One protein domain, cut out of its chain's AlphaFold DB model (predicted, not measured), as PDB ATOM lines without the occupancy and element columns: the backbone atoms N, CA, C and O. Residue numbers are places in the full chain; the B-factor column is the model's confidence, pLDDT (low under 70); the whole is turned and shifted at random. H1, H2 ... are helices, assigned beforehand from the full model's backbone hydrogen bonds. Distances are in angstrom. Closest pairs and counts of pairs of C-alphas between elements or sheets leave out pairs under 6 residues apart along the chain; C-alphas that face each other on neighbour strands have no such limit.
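AT A GLANCE: This is residues 2 to 126 of the 402 residues of the protein "3-oxoadipate enol-lactonase" of Rhizobacter sp. SG703 (UniProt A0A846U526). The domain has two lobes set one after the other along its longest axis: in the first, H1 and H3 cross as an X with the short H2 near them, and in the second, two helical hairpins, H4 with H5 and H6 with H7, pack on each other. The lobes are joined by residues 53 to 57, and the last residues of H1 meet H5. The printed part has 125 residues with seven named helices, H1 to H7 in order along the chain, and no named strand; its class is all helix. It is compact, with a radius of gyration of the C-alphas of 15.5 A, and only just elongated, spanning 47 by 31 by 27 A.

IN THESE COORDINATES: H1, the longest helix by residues, runs from residue 2 to 19 over 25.6 A, beginning at C-alpha 2 at (-26.884, -21.063, 33.125). H2 is residues 21 to 29, 12.0 A, and H3 is residues 36 to 52, 21.8 A. H4 is residues 58 to 71, 20.0 A, beginning at C-alpha 58 at (-36.719, -2.023, 50.681). H5 is residues 75 to 87, 18.0 A, and H6 is residues 92 to 105, 20.2 A. H7 is residues 108 to 124, 24.2 A, ending at C-alpha 124 at (-57.793, -7.340, 57.794).

HOW THE PARTS SIT: H1 touches H3 with residues 7 to 15 alone, about perpendicular at 73 degrees, only just past steep; their closest C-alphas, of Gly 11 and His 48, are 3.8 A apart. H2 is close to H1 but not clearly touching, with the C-alphas of Arg 16 and Val 24 closest at 6.2 A. H1 touches H5 with residues 18 to 19 alone, about perpendicular at 82 degrees; the closest C-alphas, of Leu 19 and Ala 84, are 5.4 A apart. H4 and H5 form a hairpin at a shallow tilt of 24 degrees, opposite ways, closest at the C-alphas of Thr 69 and Phe 78, 5.2 A. H6 and H7 form another at 16 degrees, closest at the C-alphas of Ala 103 and Ala 111, 4.9 A. H5 touches H7 at a steep tilt of 45 degrees, the same way, closest at the C-alphas of Arg 83 and Ile 121, 6.2 A. H4 touches H6 the same way at 37 degrees, only just steep, closest at the C-alphas of Gly 67 and Gly 102, 6.2 A. H3 is apart from H5, H6 and H7. Every O i to N i+4 pair is within hydrogen-bond range in H1, H2, H4, H5 and H7; in H3 it is 9 of 13 and in H6 9 of 10.

THE WHOLE: The two C-alphas farthest apart, of Ala 2 and Val 108, are 48.6 A apart. The printed part has no cut and no long link; the link from H2 to H3 is short, and the others are tight. The mean pLDDT of the printed part is 92.1, and residues 2 to 4 are under 70.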
ATOM      1  N   ALA A   2     -27.142 -20.977  31.675       57.06
ATOM      2  CA  ALA A   2     -26.884 -21.063  33.125       57.06
ATOM      3  C   ALA A   2     -27.007 -19.713  33.867       57.06
ATOM      4  O   ALA A   2     -27.716 -19.628  34.858       57.06
ATOM      5  N   GLU A   3     -26.409 -18.643  33.335       60.78
ATOM      6  CA  GLU A   3     -26.501 -17.279  33.896       60.78
ATOM      7  C   GLU A   3     -27.943 -16.735  33.887       60.78
ATOM      8  O   GLU A   3     -28.416 -16.127  34.836       60.78
ATOM      9  N   GLN A   4     -28.699 -17.078  32.843       63.50
ATOM     10  CA  GLN A   4     -30.119 -16.758  32.725       63.50
ATOM     11  C   GLN A   4     -30.988 -17.505  33.753       63.50
ATOM     12  O   GLN A   4     -31.974 -16.954  34.242       63.50
ATOM     13  N   GLN A   5     -30.653 -18.756  34.071       70.44
ATOM     14  CA  GLN A   5     -31.344 -19.514  35.113       70.44
ATOM     15  C   GLN A   5     -31.060 -18.919  36.502       70.44
ATOM     16  O   GLN A   5     -31.989 -18.700  37.270       70.44
ATOM     17  N   ASP A   6     -29.805 -18.553  36.765       80.06
ATOM     18  CA  ASP A   6     -29.367 -17.905  38.007       80.06
ATOM     19  C   ASP A   6     -30.062 -16.543  38.241       80.06
ATOM     20  O   ASP A   6     -30.581 -16.273  39.326       80.06
ATOM     21  N   ASP A   7     -30.196 -15.713  37.200       85.44
ATOM     22  CA  ASP A   7     -30.955 -14.453  37.268       85.44
ATOM     23  C   ASP A   7     -32.435 -14.663  37.601       85.44
ATOM     24  O   ASP A   7     -33.035 -13.879  38.344       85.44
ATOM     25  N   PHE A   8     -33.046 -15.714  37.045       85.75
ATOM     26  CA  PHE A   8     -34.438 -16.047  37.329       85.75
ATOM     27  C   PHE A   8     -34.615 -16.447  38.796       85.75
ATOM     28  O   PHE A   8     -35.516 -15.931  39.455       85.75
ATOM     29  N   ASP A   9     -33.734 -17.293  39.325       87.38
ATOM     30  CA  ASP A   9     -33.815 -17.786  40.700       87.38
ATOM     31  C   ASP A   9     -33.596 -16.652  41.722       87.38
ATOM     32  O   ASP A   9     -34.335 -16.533  42.709       87.38
ATOM     33  N   ARG A  10     -32.651 -15.736  41.453       86.81
ATOM     34  CA  ARG A  10     -32.472 -14.505  42.247       86.81
ATOM     35  C   ARG A  10     -33.703 -13.603  42.204       86.81
ATOM     36  O   ARG A  10     -34.124 -13.074  43.235       86.81
ATOM     37  N   GLY A  11     -34.289 -13.434  41.022       89.31
ATOM     38  CA  GLY A  11     -35.498 -12.642  40.832       89.31
ATOM     39  C   GLY A  11     -36.690 -13.237  41.564       89.31
ATOM     40  O   GLY A  11     -37.423 -12.520  42.244       89.31
ATOM     41  N   LEU A  12     -36.832 -14.559  41.514       91.19
ATOM     42  CA  LEU A  12     -37.880 -15.292  42.204       91.19
ATOM     43  C   LEU A  12     -37.780 -15.112  43.722       91.19
ATOM     44  O   LEU A  12     -38.795 -14.861  44.373       91.19
ATOM     45  N   LYS A  13     -36.564 -15.147  44.281       91.06
ATOM     46  CA  LYS A  13     -36.321 -14.867  45.703       91.06
ATOM     47  C   LYS A  13     -36.804 -13.470  46.104       91.06
ATOM     48  O   LYS A  13     -37.521 -13.333  47.093       91.06
ATOM     49  N   ASN A  14     -36.457 -12.439  45.333       88.94
ATOM     50  CA  ASN A  14     -36.891 -11.067  45.611       88.94
ATOM     51  C   ASN A  14     -38.408 -10.902  45.442       88.94
ATOM     52  O   ASN A  14     -39.061 -10.294  46.287       88.94
ATOM     53  N   ARG A  15     -38.982 -11.484  44.384       91.44
ATOM     54  CA  ARG A  15     -40.425 -11.467  44.112       91.44
ATOM     55  C   ARG A  15     -41.217 -12.068  45.271       91.44
ATOM     56  O   ARG A  15     -42.184 -11.461  45.718       91.44
ATOM     57  N   ARG A  16     -40.763 -13.208  45.803       92.50
ATOM     58  CA  ARG A  16     -41.343 -13.866  46.987       92.50
ATOM     59  C   ARG A  16     -41.187 -13.031  48.250       92.50
ATOM     60  O   ARG A  16     -42.159 -12.837  48.968       92.50
ATOM     61  N   ALA A  17     -40.007 -12.459  48.484       87.44
ATOM     62  CA  ALA A  17     -39.778 -11.582  49.632       87.44
ATOM     63  C   ALA A  17     -40.681 -10.333  49.620       87.44
ATOM     64  O   ALA A  17     -41.020  -9.790  50.674       87.44
ATOM     65  N   VAL A  18     -41.074  -9.860  48.433       87.69
ATOM     66  CA  VAL A  18     -41.943  -8.689  48.300       87.69
ATOM     67  C   VAL A  18     -43.419  -9.062  48.346       87.69
ATOM     68  O   VAL A  18     -44.132  -8.486  49.166       87.69
ATOM     69  N   LEU A  19     -43.868  -9.986  47.493       90.06
ATOM     70  CA  LEU A  19     -45.286 -10.297  47.258       90.06
ATOM     71  C   LEU A  19     -45.813 -11.498  48.060       90.06
ATOM     72  O   LEU A  19     -47.024 -11.691  48.143       90.06
ATOM     73  N   GLY A  20     -44.926 -12.272  48.684       88.50
ATOM     74  CA  GLY A  20     -45.254 -13.480  49.439       88.50
ATOM     75  C   GLY A  20     -45.339 -14.737  48.571       88.50
ATOM     76  O   GLY A  20     -45.680 -14.679  47.388       88.50
ATOM     77  N   ASP A  21     -45.044 -15.889  49.178       87.88
ATOM     78  CA  ASP A  21     -44.953 -17.173  48.474       87.88
ATOM     79  C   ASP A  21     -46.262 -17.583  47.804       87.88
ATOM     80  O   ASP A  21     -46.267 -17.846  46.608       87.88
ATOM     81  N   ALA A  22     -47.382 -17.524  48.530       85.44
ATOM     82  CA  ALA A  22     -48.683 -17.957  48.018       85.44
ATOM     83  C   ALA A  22     -49.105 -17.231  46.727       85.44
ATOM     84  O   ALA A  22     -49.668 -17.845  45.824       85.44
ATOM     85  N   TRP A  23     -48.819 -15.928  46.619       86.69
ATOM     86  CA  TRP A  23     -49.136 -15.161  45.413       86.69
ATOM     87  C   TRP A  23     -48.215 -15.544  44.248       86.69
ATOM     88  O   TRP A  23     -48.661 -15.672  43.107       86.69
ATOM     89  N   VAL A  24     -46.924 -15.745  44.529       88.06
ATOM     90  CA  VAL A  24     -45.950 -16.145  43.507       88.06
ATOM     91  C   VAL A  24     -46.240 -17.555  43.000       88.06
ATOM     92  O   VAL A  24     -46.202 -17.759  41.791       88.06
ATOM     93  N   ASP A  25     -46.587 -18.487  43.886       89.88
ATOM     94  CA  ASP A  25     -46.972 -19.856  43.531       89.88
ATOM     95  C   ASP A  25     -48.202 -19.846  42.621       89.88
ATOM     96  O   ASP A  25     -48.142 -20.367  41.512       89.88
ATOM     97  N   GLN A  26     -49.261 -19.120  42.997       86.00
ATOM     98  CA  GLN A  26     -50.450 -18.966  42.152       86.00
ATOM     99  C   GLN A  26     -50.117 -18.375  40.770       86.00
ATOM    100  O   GLN A  26     -50.662 -18.809  39.752       86.00
ATOM    101  N   SER A  27     -49.221 -17.383  40.712       83.81
ATOM    102  CA  SER A  27     -48.786 -16.786  39.447       83.81
ATOM    103  C   SER A  27     -47.982 -17.759  38.581       83.81
ATOM    104  O   SER A  27     -48.062 -17.654  37.357       83.81
ATOM    105  N   LEU A  28     -47.180 -18.641  39.182       84.75
ATOM    106  CA  LEU A  28     -46.379 -19.630  38.463       84.75
ATOM    107  C   LEU A  28     -47.236 -20.811  37.999       84.75
ATOM    108  O   LEU A  28     -47.106 -21.214  36.846       84.75
ATOM    109  N   ASP A  29     -48.160 -21.289  38.830       86.00
ATOM    110  CA  ASP A  29     -49.091 -22.376  38.499       86.00
ATOM    111  C   ASP A  29     -50.029 -22.004  37.339       86.00
ATOM    112  O   ASP A  29     -50.412 -22.853  36.536       86.00
ATOM    113  N   GLY A  30     -50.357 -20.716  37.197       82.06
ATOM    114  CA  GLY A  30     -51.105 -20.172  36.059       82.06
ATOM    115  C   GLY A  30     -50.282 -19.965  34.778       82.06
ATOM    116  O   GLY A  30     -50.775 -19.355  33.821       82.06
ATOM    117  N   THR A  31     -49.021 -20.404  34.743       84.88
ATOM    118  CA  THR A  31     -48.154 -20.233  33.571       84.88
ATOM    119  C   THR A  31     -48.535 -21.214  32.465       84.88
ATOM    120  O   THR A  31     -48.702 -22.411  32.669       84.88
ATOM    121  N   SER A  32     -48.629 -20.696  31.248       88.00
ATOM    122  CA  SER A  32     -48.898 -21.424  30.015       88.00
ATOM    123  C   SER A  32     -47.853 -21.053  28.966       88.00
ATOM    124  O   SER A  32     -47.129 -20.066  29.110       88.00
ATOM    125  N   ALA A  33     -47.821 -21.785  27.852       88.00
ATOM    126  CA  ALA A  33     -46.960 -21.442  26.719       88.00
ATOM    127  C   ALA A  33     -47.171 -19.999  26.207       88.00
ATOM    128  O   ALA A  33     -46.258 -19.418  25.637       88.00
ATOM    129  N   PHE A  34     -48.349 -19.403  26.438       85.75
ATOM    130  CA  PHE A  34     -48.657 -18.036  26.017       85.75
ATOM    131  C   PHE A  34     -47.974 -16.954  26.871       85.75
ATOM    132  O   PHE A  34     -47.640 -15.894  26.351       85.75
ATOM    133  N   ASN A  35     -47.769 -17.181  28.175       86.38
ATOM    134  CA  ASN A  35     -47.285 -16.153  29.112       86.38
ATOM    135  C   ASN A  35     -45.965 -16.510  29.825       86.38
ATOM    136  O   ASN A  35     -45.465 -15.688  30.596       86.38
ATOM    137  N   ALA A  36     -45.382 -17.685  29.562       86.56
ATOM    138  CA  ALA A  36     -44.132 -18.136  30.180       86.56
ATOM    139  C   ALA A  36     -42.965 -17.159  29.964       86.56
ATOM    140  O   ALA A  36     -42.295 -16.774  30.925       86.56
ATOM    141  N   ASP A  37     -42.769 -16.686  28.732       87.88
ATOM    142  CA  ASP A  37     -41.684 -15.749  28.413       87.88
ATOM    143  C   ASP A  37     -41.853 -14.413  29.143       87.88
ATOM    144  O   ASP A  37     -40.883 -13.824  29.622       87.88
ATOM    145  N   PHE A  38     -43.096 -13.961  29.312       87.19
ATOM    146  CA  PHE A  38     -43.408 -12.746  30.057       87.19
ATOM    147  C   PHE A  38     -43.160 -12.904  31.563       87.19
ATOM    148  O   PHE A  38     -42.561 -12.024  32.185       87.19
ATOM    149  N   GLN A  39     -43.552 -14.040  32.154       86.56
ATOM    150  CA  GLN A  39     -43.255 -14.341  33.560       86.56
ATOM    151  C   GLN A  39     -41.745 -14.423  33.811       86.56
ATOM    152  O   GLN A  39     -41.261 -13.909  34.825       86.56
ATOM    153  N   SER A  40     -40.991 -15.003  32.874       85.50
ATOM    154  CA  SER A  40     -39.526 -15.033  32.910       85.50
ATOM    155  C   SER A  40     -38.921 -13.629  32.827       85.50
ATOM    156  O   SER A  40     -38.109 -13.255  33.678       85.50
ATOM    157  N   LEU A  41     -39.380 -12.812  31.870       88.81
ATOM    158  CA  LEU A  41     -38.933 -11.432  31.681       88.81
ATOM    159  C   LEU A  41     -39.138 -10.593  32.950       88.81
ATOM    160  O   LEU A  41     -38.187  -9.993  33.450       88.81
ATOM    161  N   ILE A  42     -40.353 -10.573  33.504       89.56
ATOM    162  CA  ILE A  42     -40.649  -9.784  34.708       89.56
ATOM    163  C   ILE A  42     -39.818 -10.274  35.893       89.56
ATOM    164  O   ILE A  42     -39.243  -9.455  36.610       89.56
ATOM    165  N   THR A  43     -39.720 -11.591  36.094       87.81
ATOM    166  CA  THR A  43     -38.956 -12.175  37.208       87.81
ATOM    167  C   THR A  43     -37.495 -11.729  37.176       87.81
ATOM    168  O   THR A  43     -36.966 -11.306  38.200       87.81
ATOM    169  N   ARG A  44     -36.859 -11.701  36.005       87.38
ATOM    170  CA  ARG A  44     -35.464 -11.252  35.882       87.38
ATOM    171  C   ARG A  44     -35.327  -9.733  35.989       87.38
ATOM    172  O   ARG A  44     -34.611  -9.230  36.845       87.38
ATOM    173  N   TYR A  45     -36.031  -8.970  35.166       88.19
ATOM    174  CA  TYR A  45     -35.750  -7.535  35.065       88.19
ATOM    175  C   TYR A  45     -36.365  -6.716  36.196       88.19
ATOM    176  O   TYR A  45     -35.704  -5.847  36.766       88.19
ATOM    177  N   ALA A  46     -37.618  -6.985  36.561       88.00
ATOM    178  CA  ALA A  46     -38.230  -6.252  37.659       88.00
ATOM    179  C   ALA A  46     -37.611  -6.699  38.988       88.00
ATOM    180  O   ALA A  46     -37.136  -5.863  39.757       88.00
ATOM    181  N   TRP A  47     -37.583  -8.008  39.247       90.00
ATOM    182  CA  TRP A  47     -37.302  -8.519  40.587       90.00
ATOM    183  C   TRP A  47     -35.823  -8.792  40.862       90.00
ATOM    184  O   TRP A  47     -35.373  -8.484  41.967       90.00
ATOM    185  N   HIS A  48     -35.052  -9.317  39.902       87.69
ATOM    186  CA  HIS A  48     -33.606  -9.467  40.095       87.69
ATOM    187  C   HIS A  48     -32.871  -8.133  39.918       87.69
ATOM    188  O   HIS A  48     -32.175  -7.724  40.845       87.69
ATOM    189  N   ASP A  49     -33.040  -7.449  38.784       88.31
ATOM    190  CA  ASP A  49     -32.314  -6.204  38.501       88.31
ATOM    191  C   ASP A  49     -32.878  -5.026  39.311       88.31
ATOM    192  O   ASP A  49     -32.350  -4.686  40.372       88.31
ATOM    193  N   ILE A  50     -33.987  -4.413  38.888       91.50
ATOM    194  CA  ILE A  50     -34.414  -3.116  39.441       91.50
ATOM    195  C   ILE A  50     -34.659  -3.156  40.956       91.50
ATOM    196  O   ILE A  50     -34.190  -2.257  41.670       91.50
ATOM    197  N   TRP A  51     -35.359  -4.178  41.458       91.69
ATOM    198  CA  TRP A  51     -35.598  -4.371  42.893       91.69
ATOM    199  C   TRP A  51     -34.362  -4.853  43.665       91.69
ATOM    200  O   TRP A  51     -34.288  -4.602  44.866       91.69
ATOM    201  N   GLY A  52     -33.384  -5.482  43.004       87.38
ATOM    202  CA  GLY A  52     -32.137  -5.945  43.626       87.38
ATOM    203  C   GLY A  52     -31.028  -4.889  43.712       87.38
ATOM    204  O   GLY A  52     -30.033  -5.105  44.402       87.38
ATOM    205  N   ARG A  53     -31.173  -3.734  43.048       91.12
ATOM    206  CA  ARG A  53     -30.161  -2.661  43.081       91.12
ATOM    207  C   ARG A  53     -30.000  -2.047  44.487       91.12
ATOM    208  O   ARG A  53     -31.006  -1.745  45.131       91.12
ATOM    209  N   PRO A  54     -28.771  -1.707  44.918       89.88
ATOM    210  CA  PRO A  54     -28.494  -1.269  46.293       89.88
ATOM    211  C   PRO A  54     -28.850   0.198  46.596       89.88
ATOM    212  O   PRO A  54     -28.742   0.623  47.739       89.88
ATOM    213  N   GLY A  55     -29.235   0.999  45.594       93.62
ATOM    214  CA  GLY A  55     -29.385   2.456  45.750       93.62
ATOM    215  C   GLY A  55     -30.588   2.927  46.576       93.62
ATOM    216  O   GLY A  55     -30.615   4.082  46.979       93.62
ATOM    217  N   LEU A  56     -31.576   2.061  46.815       93.94
ATOM    218  CA  LEU A  56     -32.739   2.344  47.661       93.94
ATOM    219  C   LEU A  56     -33.014   1.131  48.542       93.94
ATOM    220  O   LEU A  56     -33.041   0.004  48.034       93.94
ATOM    221  N   ASP A  57     -33.268   1.371  49.825       93.81
ATOM    222  CA  ASP A  57     -33.697   0.330  50.750       93.81
ATOM    223  C   ASP A  57     -35.115  -0.170  50.421       93.81
ATOM    224  O   ASP A  57     -35.894   0.455  49.690       93.81
ATOM    225  N   THR A  58     -35.456  -1.336  50.963       91.06
ATOM    226  CA  THR A  58     -36.719  -2.023  50.681       91.06
ATOM    227  C   THR A  58     -37.945  -1.213  51.101       91.06
ATOM    228  O   THR A  58     -38.950  -1.235  50.386       91.06
ATOM    229  N   THR A  59     -37.880  -0.486  52.219       95.31
ATOM    230  CA  THR A  59     -38.997   0.332  52.706       95.31
ATOM    231  C   THR A  59     -39.245   1.487  51.752       95.31
ATOM    232  O   THR A  59     -40.359   1.629  51.244       95.31
ATOM    233  N   THR A  60     -38.199   2.237  51.405       96.12
ATOM    234  CA  THR A  60     -38.296   3.347  50.449       96.12
ATOM    235  C   THR A  60     -38.866   2.887  49.106       96.12
ATOM    236  O   THR A  60     -39.765   3.525  48.560       96.12
ATOM    237  N   ARG A  61     -38.425   1.735  48.584       95.88
ATOM    238  CA  ARG A  61     -38.965   1.168  47.334       95.88
ATOM    239  C   ARG A  61     -40.454   0.859  47.419       95.88
ATOM    240  O   ARG A  61     -41.193   1.205  46.500       95.88
ATOM    241  N   ARG A  62     -40.903   0.230  48.510       96.06
ATOM    242  CA  ARG A  62     -42.324  -0.079  48.726       96.06
ATOM    243  C   ARG A  62     -43.163   1.200  48.746       96.06
ATOM    244  O   ARG A  62     -44.167   1.257  48.046       96.06
ATOM    245  N   LEU A  63     -42.724   2.238  49.460       97.88
ATOM    246  CA  LEU A  63     -43.427   3.525  49.519       97.88
ATOM    247  C   LEU A  63     -43.491   4.220  48.148       97.88
ATOM    248  O   LEU A  63     -44.550   4.711  47.757       97.88
ATOM    249  N   LEU A  64     -42.402   4.196  47.370       97.31
ATOM    250  CA  LEU A  64     -42.394   4.739  46.006       97.31
ATOM    251  C   LEU A  64     -43.397   4.025  45.095       97.31
ATOM    252  O   LEU A  64     -44.108   4.681  44.337       97.31
ATOM    253  N   VAL A  65     -43.490   2.695  45.181       97.44
ATOM    254  CA  VAL A  65     -44.473   1.921  44.405       97.44
ATOM    255  C   VAL A  65     -45.903   2.278  44.803       97.44
ATOM    256  O   VAL A  65     -46.741   2.437  43.916       97.44
ATOM    257  N   LEU A  66     -46.188   2.491  46.093       98.00
ATOM    258  CA  LEU A  66     -47.500   2.985  46.534       98.00
ATOM    259  C   LEU A  66     -47.816   4.362  45.950       98.00
ATOM    260  O   LEU A  66     -48.911   4.566  45.429       98.00
ATOM    261  N   GLY A  67     -46.853   5.287  45.969       97.56
ATOM    262  CA  GLY A  67     -47.008   6.607  45.356       97.56
ATOM    263  C   GLY A  67     -47.283   6.531  43.850       97.56
ATOM    264  O   GLY A  67     -48.218   7.161  43.360       97.56
ATOM    265  N   MET A  68     -46.514   5.718  43.118       98.12
ATOM    266  CA  MET A  68     -46.664   5.547  41.666       98.12
ATOM    267  C   MET A  68     -47.994   4.883  41.291       98.12
ATOM    268  O   MET A  68     -48.694   5.373  40.407       98.12
ATOM    269  N   THR A  69     -48.371   3.791  41.957       98.19
ATOM    270  CA  THR A  69     -49.621   3.061  41.665       98.19
ATOM    271  C   THR A  69     -50.862   3.870  42.040       98.19
ATOM    272  O   THR A  69     -51.825   3.880  41.271       98.19
ATOM    273  N   MET A  70     -50.815   4.631  43.142       98.06
ATOM    274  CA  MET A  70     -51.850   5.611  43.489       98.06
ATOM    275  C   MET A  70     -51.947   6.721  42.437       98.06
ATOM    276  O   MET A  70     -53.046   7.026  41.977       98.06
ATOM    277  N   GLY A  71     -50.817   7.312  42.029       97.19
ATOM    278  CA  GLY A  71     -50.785   8.388  41.033       97.19
ATOM    279  C   GLY A  71     -51.284   7.965  39.650       97.19
ATOM    280  O   GLY A  71     -51.909   8.757  38.952       97.19
ATOM    281  N   LEU A  72     -51.061   6.705  39.276       97.62
ATOM    282  CA  LEU A  72     -51.557   6.110  38.031       97.62
ATOM    283  C   LEU A  72     -52.977   5.532  38.149       97.62
ATOM    284  O   LEU A  72     -53.485   5.001  37.160       97.62
ATOM    285  N   ALA A  73     -53.599   5.592  39.332       95.38
ATOM    286  CA  ALA A  73     -54.890   4.971  39.634       95.38
ATOM    287  C   ALA A  73     -54.962   3.476  39.246       95.38
ATOM    288  O   ALA A  73     -55.993   2.983  38.784       95.38
ATOM    289  N   ARG A  74     -53.852   2.744  39.418       97.81
ATOM    290  CA  ARG A  74     -53.772   1.286  39.226       97.81
ATOM    291  C   ARG A  74     -54.081   0.600  40.549       97.81
ATOM    292  O   ARG A  74     -53.174   0.226  41.286       97.81
ATOM    293  N   TRP A  75     -55.366   0.518  40.880       97.56
ATOM    294  CA  TRP A  75     -55.827   0.130  42.214       97.56
ATOM    295  C   TRP A  75     -55.574  -1.337  42.550       97.56
ATOM    296  O   TRP A  75     -55.284  -1.640  43.702       97.56
ATOM    297  N   GLU A  76     -55.607  -2.223  41.558       96.31
ATOM    298  CA  GLU A  76     -55.285  -3.641  41.724       96.31
ATOM    299  C   GLU A  76     -53.816  -3.823  42.146       96.31
ATOM    300  O   GLU A  76     -53.513  -4.547  43.095       96.31
ATOM    301  N   GLU A  77     -52.906  -3.089  41.498       96.19
ATOM    302  CA  GLU A  77     -51.480  -3.058  41.846       96.19
ATOM    303  C   GLU A  77     -51.237  -2.344  43.180       96.19
ATOM    304  O   GLU A  77     -50.428  -2.794  43.994       96.19
ATOM    305  N   PHE A  78     -51.956  -1.246  43.439       98.38
ATOM    306  CA  PHE A  78     -51.882  -0.536  44.715       98.38
ATOM    307  C   PHE A  78     -52.269  -1.454  45.877       98.38
ATOM    308  O   PHE A  78     -51.548  -1.510  46.871       98.38
ATOM    309  N   GLU A  79     -53.376  -2.193  45.768       97.75
ATOM    310  CA  GLU A  79     -53.836  -3.105  46.818       97.75
ATOM    311  C   GLU A  79     -52.819  -4.224  47.074       97.75
ATOM    312  O   GLU A  79     -52.439  -4.454  48.229       97.75
ATOM    313  N   LEU A  80     -52.323  -4.864  46.008       96.25
ATOM    314  CA  LEU A  80     -51.290  -5.897  46.089       96.25
ATOM    315  C   LEU A  80     -50.045  -5.380  46.823       96.25
ATOM    316  O   LEU A  80     -49.584  -5.985  47.798       96.25
ATOM    317  N   HIS A  81     -49.519  -4.236  46.389       97.69
ATOM    318  CA  HIS A  81     -48.299  -3.668  46.950       97.69
ATOM    319  C   HIS A  81     -48.494  -3.060  48.345       97.69
ATOM    320  O   HIS A  81     -47.561  -3.090  49.151       97.69
ATOM    321  N   CYS A  82     -49.686  -2.560  48.674       98.06
ATOM    322  CA  CYS A  82     -50.015  -2.058  50.008       98.06
ATOM    323  C   CYS A  82     -50.063  -3.204  51.019       98.06
ATOM    324  O   CYS A  82     -49.392  -3.139  52.050       98.06
ATOM    325  N   ARG A  83     -50.744  -4.307  50.688       97.38
ATOM    326  CA  ARG A  83     -50.777  -5.511  51.532       97.38
ATOM    327  C   ARG A  83     -49.383  -6.097  51.726       97.38
ATOM    328  O   ARG A  83     -48.994  -6.422  52.847       97.38
ATOM    329  N   ALA A  84     -48.602  -6.153  50.651       95.19
ATOM    330  CA  ALA A  84     -47.199  -6.533  50.701       95.19
ATOM    331  C   ALA A  84     -46.382  -5.618  51.632       95.19
ATOM    332  O   ALA A  84     -45.550  -6.114  52.388       95.19
ATOM    333  N   ALA A  85     -46.580  -4.295  51.581       96.81
ATOM    334  CA  ALA A  85     -45.863  -3.342  52.429       96.81
ATOM    335  C   ALA A  85     -46.215  -3.494  53.915       96.81
ATOM    336  O   ALA A  85     -45.307  -3.534  54.743       96.81
ATOM    337  N   VAL A  86     -47.503  -3.653  54.229       96.75
ATOM    338  CA  VAL A  86     -47.992  -3.892  55.595       96.75
ATOM    339  C   VAL A  86     -47.398  -5.186  56.163       96.75
ATOM    340  O   VAL A  86     -46.755  -5.158  57.210       96.75
ATOM    341  N   ARG A  87     -47.513  -6.308  55.439       94.56
ATOM    342  CA  ARG A  87     -46.949  -7.606  55.865       94.56
ATOM    343  C   ARG A  87     -45.423  -7.614  55.916       94.56
ATOM    344  O   ARG A  87     -44.833  -8.319  56.725       94.56
ATOM    345  N   GLY A  88     -44.788  -6.816  55.060       91.62
ATOM    346  CA  GLY A  88     -43.343  -6.617  55.024       91.62
ATOM    347  C   GLY A  88     -42.798  -5.724  56.143       91.62
ATOM    348  O   GLY A  88     -41.603  -5.444  56.134       91.62
ATOM    349  N   GLY A  89     -43.642  -5.259  57.073       94.00
ATOM    350  CA  GLY A  89     -43.218  -4.506  58.254       94.00
ATOM    351  C   GLY A  89     -42.932  -3.024  58.011       94.00
ATOM    352  O   GLY A  89     -42.258  -2.397  58.828       94.00
ATOM    353  N   VAL A  90     -43.423  -2.438  56.914       97.25
ATOM    354  CA  VAL A  90     -43.330  -0.983  56.720       97.25
ATOM    355  C   VAL A  90     -44.172  -0.285  57.799       97.25
ATOM    356  O   VAL A  90     -45.352  -0.616  57.937       97.25
ATOM    357  N   PRO A  91     -43.623   0.688  58.556       96.25
ATOM    358  CA  PRO A  91     -44.389   1.382  59.585       96.25
ATOM    359  C   PRO A  91     -45.640   2.052  59.007       96.25
ATOM    360  O   PRO A  91     -45.552   2.795  58.027       96.25
ATOM    361  N   VAL A  92     -46.793   1.840  59.652       95.25
ATOM    362  CA  VAL A  92     -48.090   2.417  59.239       95.25
ATOM    363  C   VAL A  92     -48.000   3.936  59.081       95.25
ATOM    364  O   VAL A  92     -48.555   4.486  58.133       95.25
ATOM    365  N   GLU A  93     -47.218   4.601  59.935       94.00
ATOM    366  CA  GLU A  93     -46.988   6.045  59.852       94.00
ATOM    367  C   GLU A  93     -46.312   6.455  58.545       94.00
ATOM    368  O   GLU A  93     -46.722   7.431  57.932       94.00
ATOM    369  N   GLN A  94     -45.340   5.690  58.045       97.44
ATOM    370  CA  GLN A  94     -44.684   6.012  56.776       97.44
ATOM    371  C   GLN A  94     -45.598   5.761  55.571       97.44
ATOM    372  O   GLN A  94     -45.553   6.515  54.596       97.44
ATOM    373  N   ILE A  95     -46.459   4.737  55.641       98.00
ATOM    374  CA  ILE A  95     -47.515   4.525  54.641       98.00
ATOM    375  C   ILE A  95     -48.460   5.730  54.656       98.00
ATOM    376  O   ILE A  95     -48.694   6.319  53.603       98.00
ATOM    377  N   ARG A  96     -48.936   6.156  55.836       97.31
ATOM    378  CA  ARG A  96     -49.790   7.343  55.990       97.31
ATOM    379  C   ARG A  96     -49.135   8.586  55.395       97.31
ATOM    380  O   ARG A  96     -49.765   9.232  54.566       97.31
ATOM    381  N   GLU A  97     -47.890   8.897  55.756       97.56
ATOM    382  CA  GLU A  97     -47.181  10.072  55.227       97.56
ATOM    383  C   GLU A  97     -47.018  10.010  53.700       97.56
ATOM    384  O   GLU A  97     -47.180  11.018  53.015       97.56
ATOM    385  N   THR A  98     -46.792   8.821  53.132       98.06
ATOM    386  CA  THR A  98     -46.723   8.633  51.673       98.06
ATOM    387  C   THR A  98     -48.058   8.946  50.991       98.06
ATOM    388  O   THR A  98     -48.086   9.621  49.960       98.06
ATOM    389  N   LEU A  99     -49.178   8.499  51.569       98.12
ATOM    390  CA  LEU A  99     -50.514   8.802  51.043       98.12
ATOM    391  C   LEU A  99     -50.883  10.281  51.225       98.12
ATOM    392  O   LEU A  99     -51.473  10.874  50.324       98.12
ATOM    393  N   MET A 100     -50.493  10.892  52.349       97.38
ATOM    394  CA  MET A 100     -50.665  12.328  52.602       97.38
ATOM    395  C   MET A 100     -49.904  13.170  51.577       97.38
ATOM    396  O   MET A 100     -50.475  14.085  50.989       97.38
ATOM    397  N   GLN A 101     -48.646  12.821  51.302       97.19
ATOM    398  CA  GLN A 101     -47.850  13.464  50.261       97.19
ATOM    399  C   GLN A 101     -48.544  13.336  48.899       97.19
ATOM    400  O   GLN A 101     -48.730  14.322  48.184       97.19
ATOM    401  N   GLY A 102     -48.984  12.130  48.539       96.81
ATOM    402  CA  GLY A 102     -49.660  11.916  47.266       96.81
ATOM    403  C   GLY A 102     -51.035  12.581  47.159       96.81
ATOM    404  O   GLY A 102     -51.450  12.891  46.049       96.81
ATOM    405  N   ALA A 103     -51.710  12.928  48.258       96.31
ATOM    406  CA  ALA A 103     -52.914  13.759  48.194       96.31
ATOM    407  C   ALA A 103     -52.648  15.127  47.540       96.31
ATOM    408  O   ALA A 103     -53.513  15.655  46.840       96.31
ATOM    409  N   ILE A 104     -51.443  15.676  47.725       97.12
ATOM    410  CA  ILE A 104     -51.039  16.972  47.168       97.12
ATOM    411  C   ILE A 104     -50.578  16.843  45.714       97.12
ATOM    412  O   ILE A 104     -50.922  17.686  44.889       97.12
ATOM    413  N   TYR A 105     -49.832  15.786  45.381       96.75
ATOM    414  CA  TYR A 105     -49.211  15.641  44.055       96.75
ATOM    415  C   TYR A 105     -50.016  14.791  43.064       96.75
ATOM    416  O   TYR A 105     -49.948  15.024  41.860       96.75
ATOM    417  N   CYS A 106     -50.784  13.819  43.551       95.88
ATOM    418  CA  CYS A 106     -51.655  12.948  42.754       95.88
ATOM    419  C   CYS A 106     -53.136  13.357  42.847       95.88
ATOM    420  O   CYS A 106     -53.949  12.908  42.043       95.88
ATOM    421  N   GLY A 107     -53.484  14.214  43.813       96.00
ATOM    422  CA  GLY A 107     -54.826  14.744  44.027       96.00
ATOM    423  C   GLY A 107     -55.619  14.014  45.115       96.00
ATOM    424  O   GLY A 107     -55.547  12.794  45.282       96.00
ATOM    425  N   VAL A 108     -56.446  14.784  45.828       93.00
ATOM    426  CA  VAL A 108     -57.298  14.300  46.930       93.00
ATOM    427  C   VAL A 108     -58.187  13.106  46.536       93.00
ATOM    428  O   VAL A 108     -58.277  12.174  47.333       93.00
ATOM    429  N   PRO A 109     -58.803  13.034  45.334       97.00
ATOM    430  CA  PRO A 109     -59.594  11.862  44.948       97.00
ATOM    431  C   PRO A 109     -58.797  10.549  44.906       97.00
ATOM    432  O   PRO A 109     -59.311   9.516  45.333       97.00
ATOM    433  N   ALA A 110     -57.543  10.579  44.440       96.56
ATOM    434  CA  ALA A 110     -56.680   9.397  44.421       96.56
ATOM    435  C   ALA A 110     -56.306   8.970  45.848       96.56
ATOM    436  O   ALA A 110     -56.415   7.793  46.197       96.56
ATOM    437  N   ALA A 111     -55.958   9.940  46.700       96.81
ATOM    438  CA  ALA A 111     -55.678   9.684  48.107       96.81
ATOM    439  C   ALA A 111     -56.901   9.129  48.856       96.81
ATOM    440  O   ALA A 111     -56.745   8.197  49.634       96.81
ATOM    441  N   ASN A 112     -58.121   9.607  48.589       96.75
ATOM    442  CA  ASN A 112     -59.341   9.061  49.199       96.75
ATOM    443  C   ASN A 112     -59.490   7.555  48.939       96.75
ATOM    444  O   ASN A 112     -59.757   6.784  49.864       96.75
ATOM    445  N   THR A 113     -59.288   7.124  47.692       98.06
ATOM    446  CA  THR A 113     -59.321   5.701  47.328       98.06
ATOM    447  C   THR A 113     -58.188   4.933  48.003       98.06
ATOM    448  O   THR A 113     -58.436   3.888  48.606       98.06
ATOM    449  N   ALA A 114     -56.967   5.472  47.987       98.19
ATOM    450  CA  ALA A 114     -55.811   4.850  48.624       98.19
ATOM    451  C   ALA A 114     -55.990   4.683  50.145       98.19
ATOM    452  O   ALA A 114     -55.738   3.601  50.676       98.19
ATOM    453  N   PHE A 115     -56.490   5.706  50.849       98.06
ATOM    454  CA  PHE A 115     -56.794   5.648  52.282       98.06
ATOM    455  C   PHE A 115     -57.899   4.634  52.580       98.06
ATOM    456  O   PHE A 115     -57.780   3.884  53.547       98.06
ATOM    457  N   LYS A 116     -58.942   4.554  51.745       97.94
ATOM    458  CA  LYS A 116     -60.007   3.552  51.885       97.94
ATOM    459  C   LYS A 116     -59.461   2.124  51.769       97.94
ATOM    460  O   LYS A 116     -59.737   1.307  52.646       97.94
ATOM    461  N   LEU A 117     -58.683   1.838  50.723       98.31
ATOM    462  CA  LEU A 117     -58.085   0.516  50.497       98.31
ATOM    463  C   LEU A 117     -57.095   0.156  51.612       98.31
ATOM    464  O   LEU A 117     -57.215  -0.898  52.227       98.31
ATOM    465  N   THR A 118     -56.187   1.072  51.950       98.31
ATOM    466  CA  THR A 118     -55.203   0.883  53.031       98.31
ATOM    467  C   THR A 118     -55.886   0.640  54.375       98.31
ATOM    468  O   THR A 118     -55.488  -0.255  55.110       98.31
ATOM    469  N   THR A 119     -56.956   1.376  54.690       97.69
ATOM    470  CA  THR A 119     -57.741   1.177  55.922       97.69
ATOM    471  C   THR A 119     -58.341  -0.226  55.988       97.69
ATOM    472  O   THR A 119     -58.336  -0.841  57.053       97.69
ATOM    473  N   GLN A 120     -58.861  -0.739  54.869       97.94
ATOM    474  CA  GLN A 120     -59.393  -2.100  54.817       97.94
ATOM    475  C   GLN A 120     -58.283  -3.135  55.018       97.94
ATOM    476  O   GLN A 120     -58.437  -4.019  55.852       97.94
ATOM    477  N   ILE A 121     -57.141  -2.975  54.345       98.00
ATOM    478  CA  ILE A 121     -55.981  -3.864  54.502       98.00
ATOM    479  C   ILE A 121     -55.496  -3.869  55.955       98.00
ATOM    480  O   ILE A 121     -55.331  -4.932  56.540       98.00
ATOM    481  N   LEU A 122     -55.312  -2.699  56.572       97.75
ATOM    482  CA  LEU A 122     -54.889  -2.601  57.972       97.75
ATOM    483  C   LEU A 122     -55.895  -3.257  58.923       97.75
ATOM    484  O   LEU A 122     -55.493  -3.837  59.927       97.75
ATOM    485  N   ARG A 123     -57.196  -3.183  58.618       97.31
ATOM    486  CA  ARG A 123     -58.236  -3.871  59.390       97.31
ATOM    487  C   ARG A 123     -58.106  -5.386  59.272       97.31
ATOM    488  O   ARG A 123     -58.137  -6.056  60.299       97.31
ATOM    489  N   ASP A 124     -57.937  -5.902  58.056       96.88
ATOM    490  CA  ASP A 124     -57.793  -7.340  57.794       96.88
ATOM    491  C   ASP A 124     -56.544  -7.923  58.477       96.88
ATOM    492  O   ASP A 124     -56.574  -9.045  58.974       96.88
ATOM    493  N   GLU A 125     -55.454  -7.151  58.535       95.19
ATOM    494  CA  GLU A 125     -54.191  -7.556  59.170       95.19
ATOM    495  C   GLU A 125     -54.159  -7.272  60.691       95.19
ATOM    496  O   GLU A 125     -53.155  -7.544  61.344       95.19
ATOM    497  N   GLY A 126     -55.226  -6.712  61.278       95.25
ATOM    498  CA  GLY A 126     -55.290  -6.397  62.715       95.25
ATOM    499  C   GLY A 126     -54.376  -5.244  63.162       95.25
ATOM    500  O   GLY A 126     -54.030  -5.150  64.337       95.25
TER     501      GLY A 126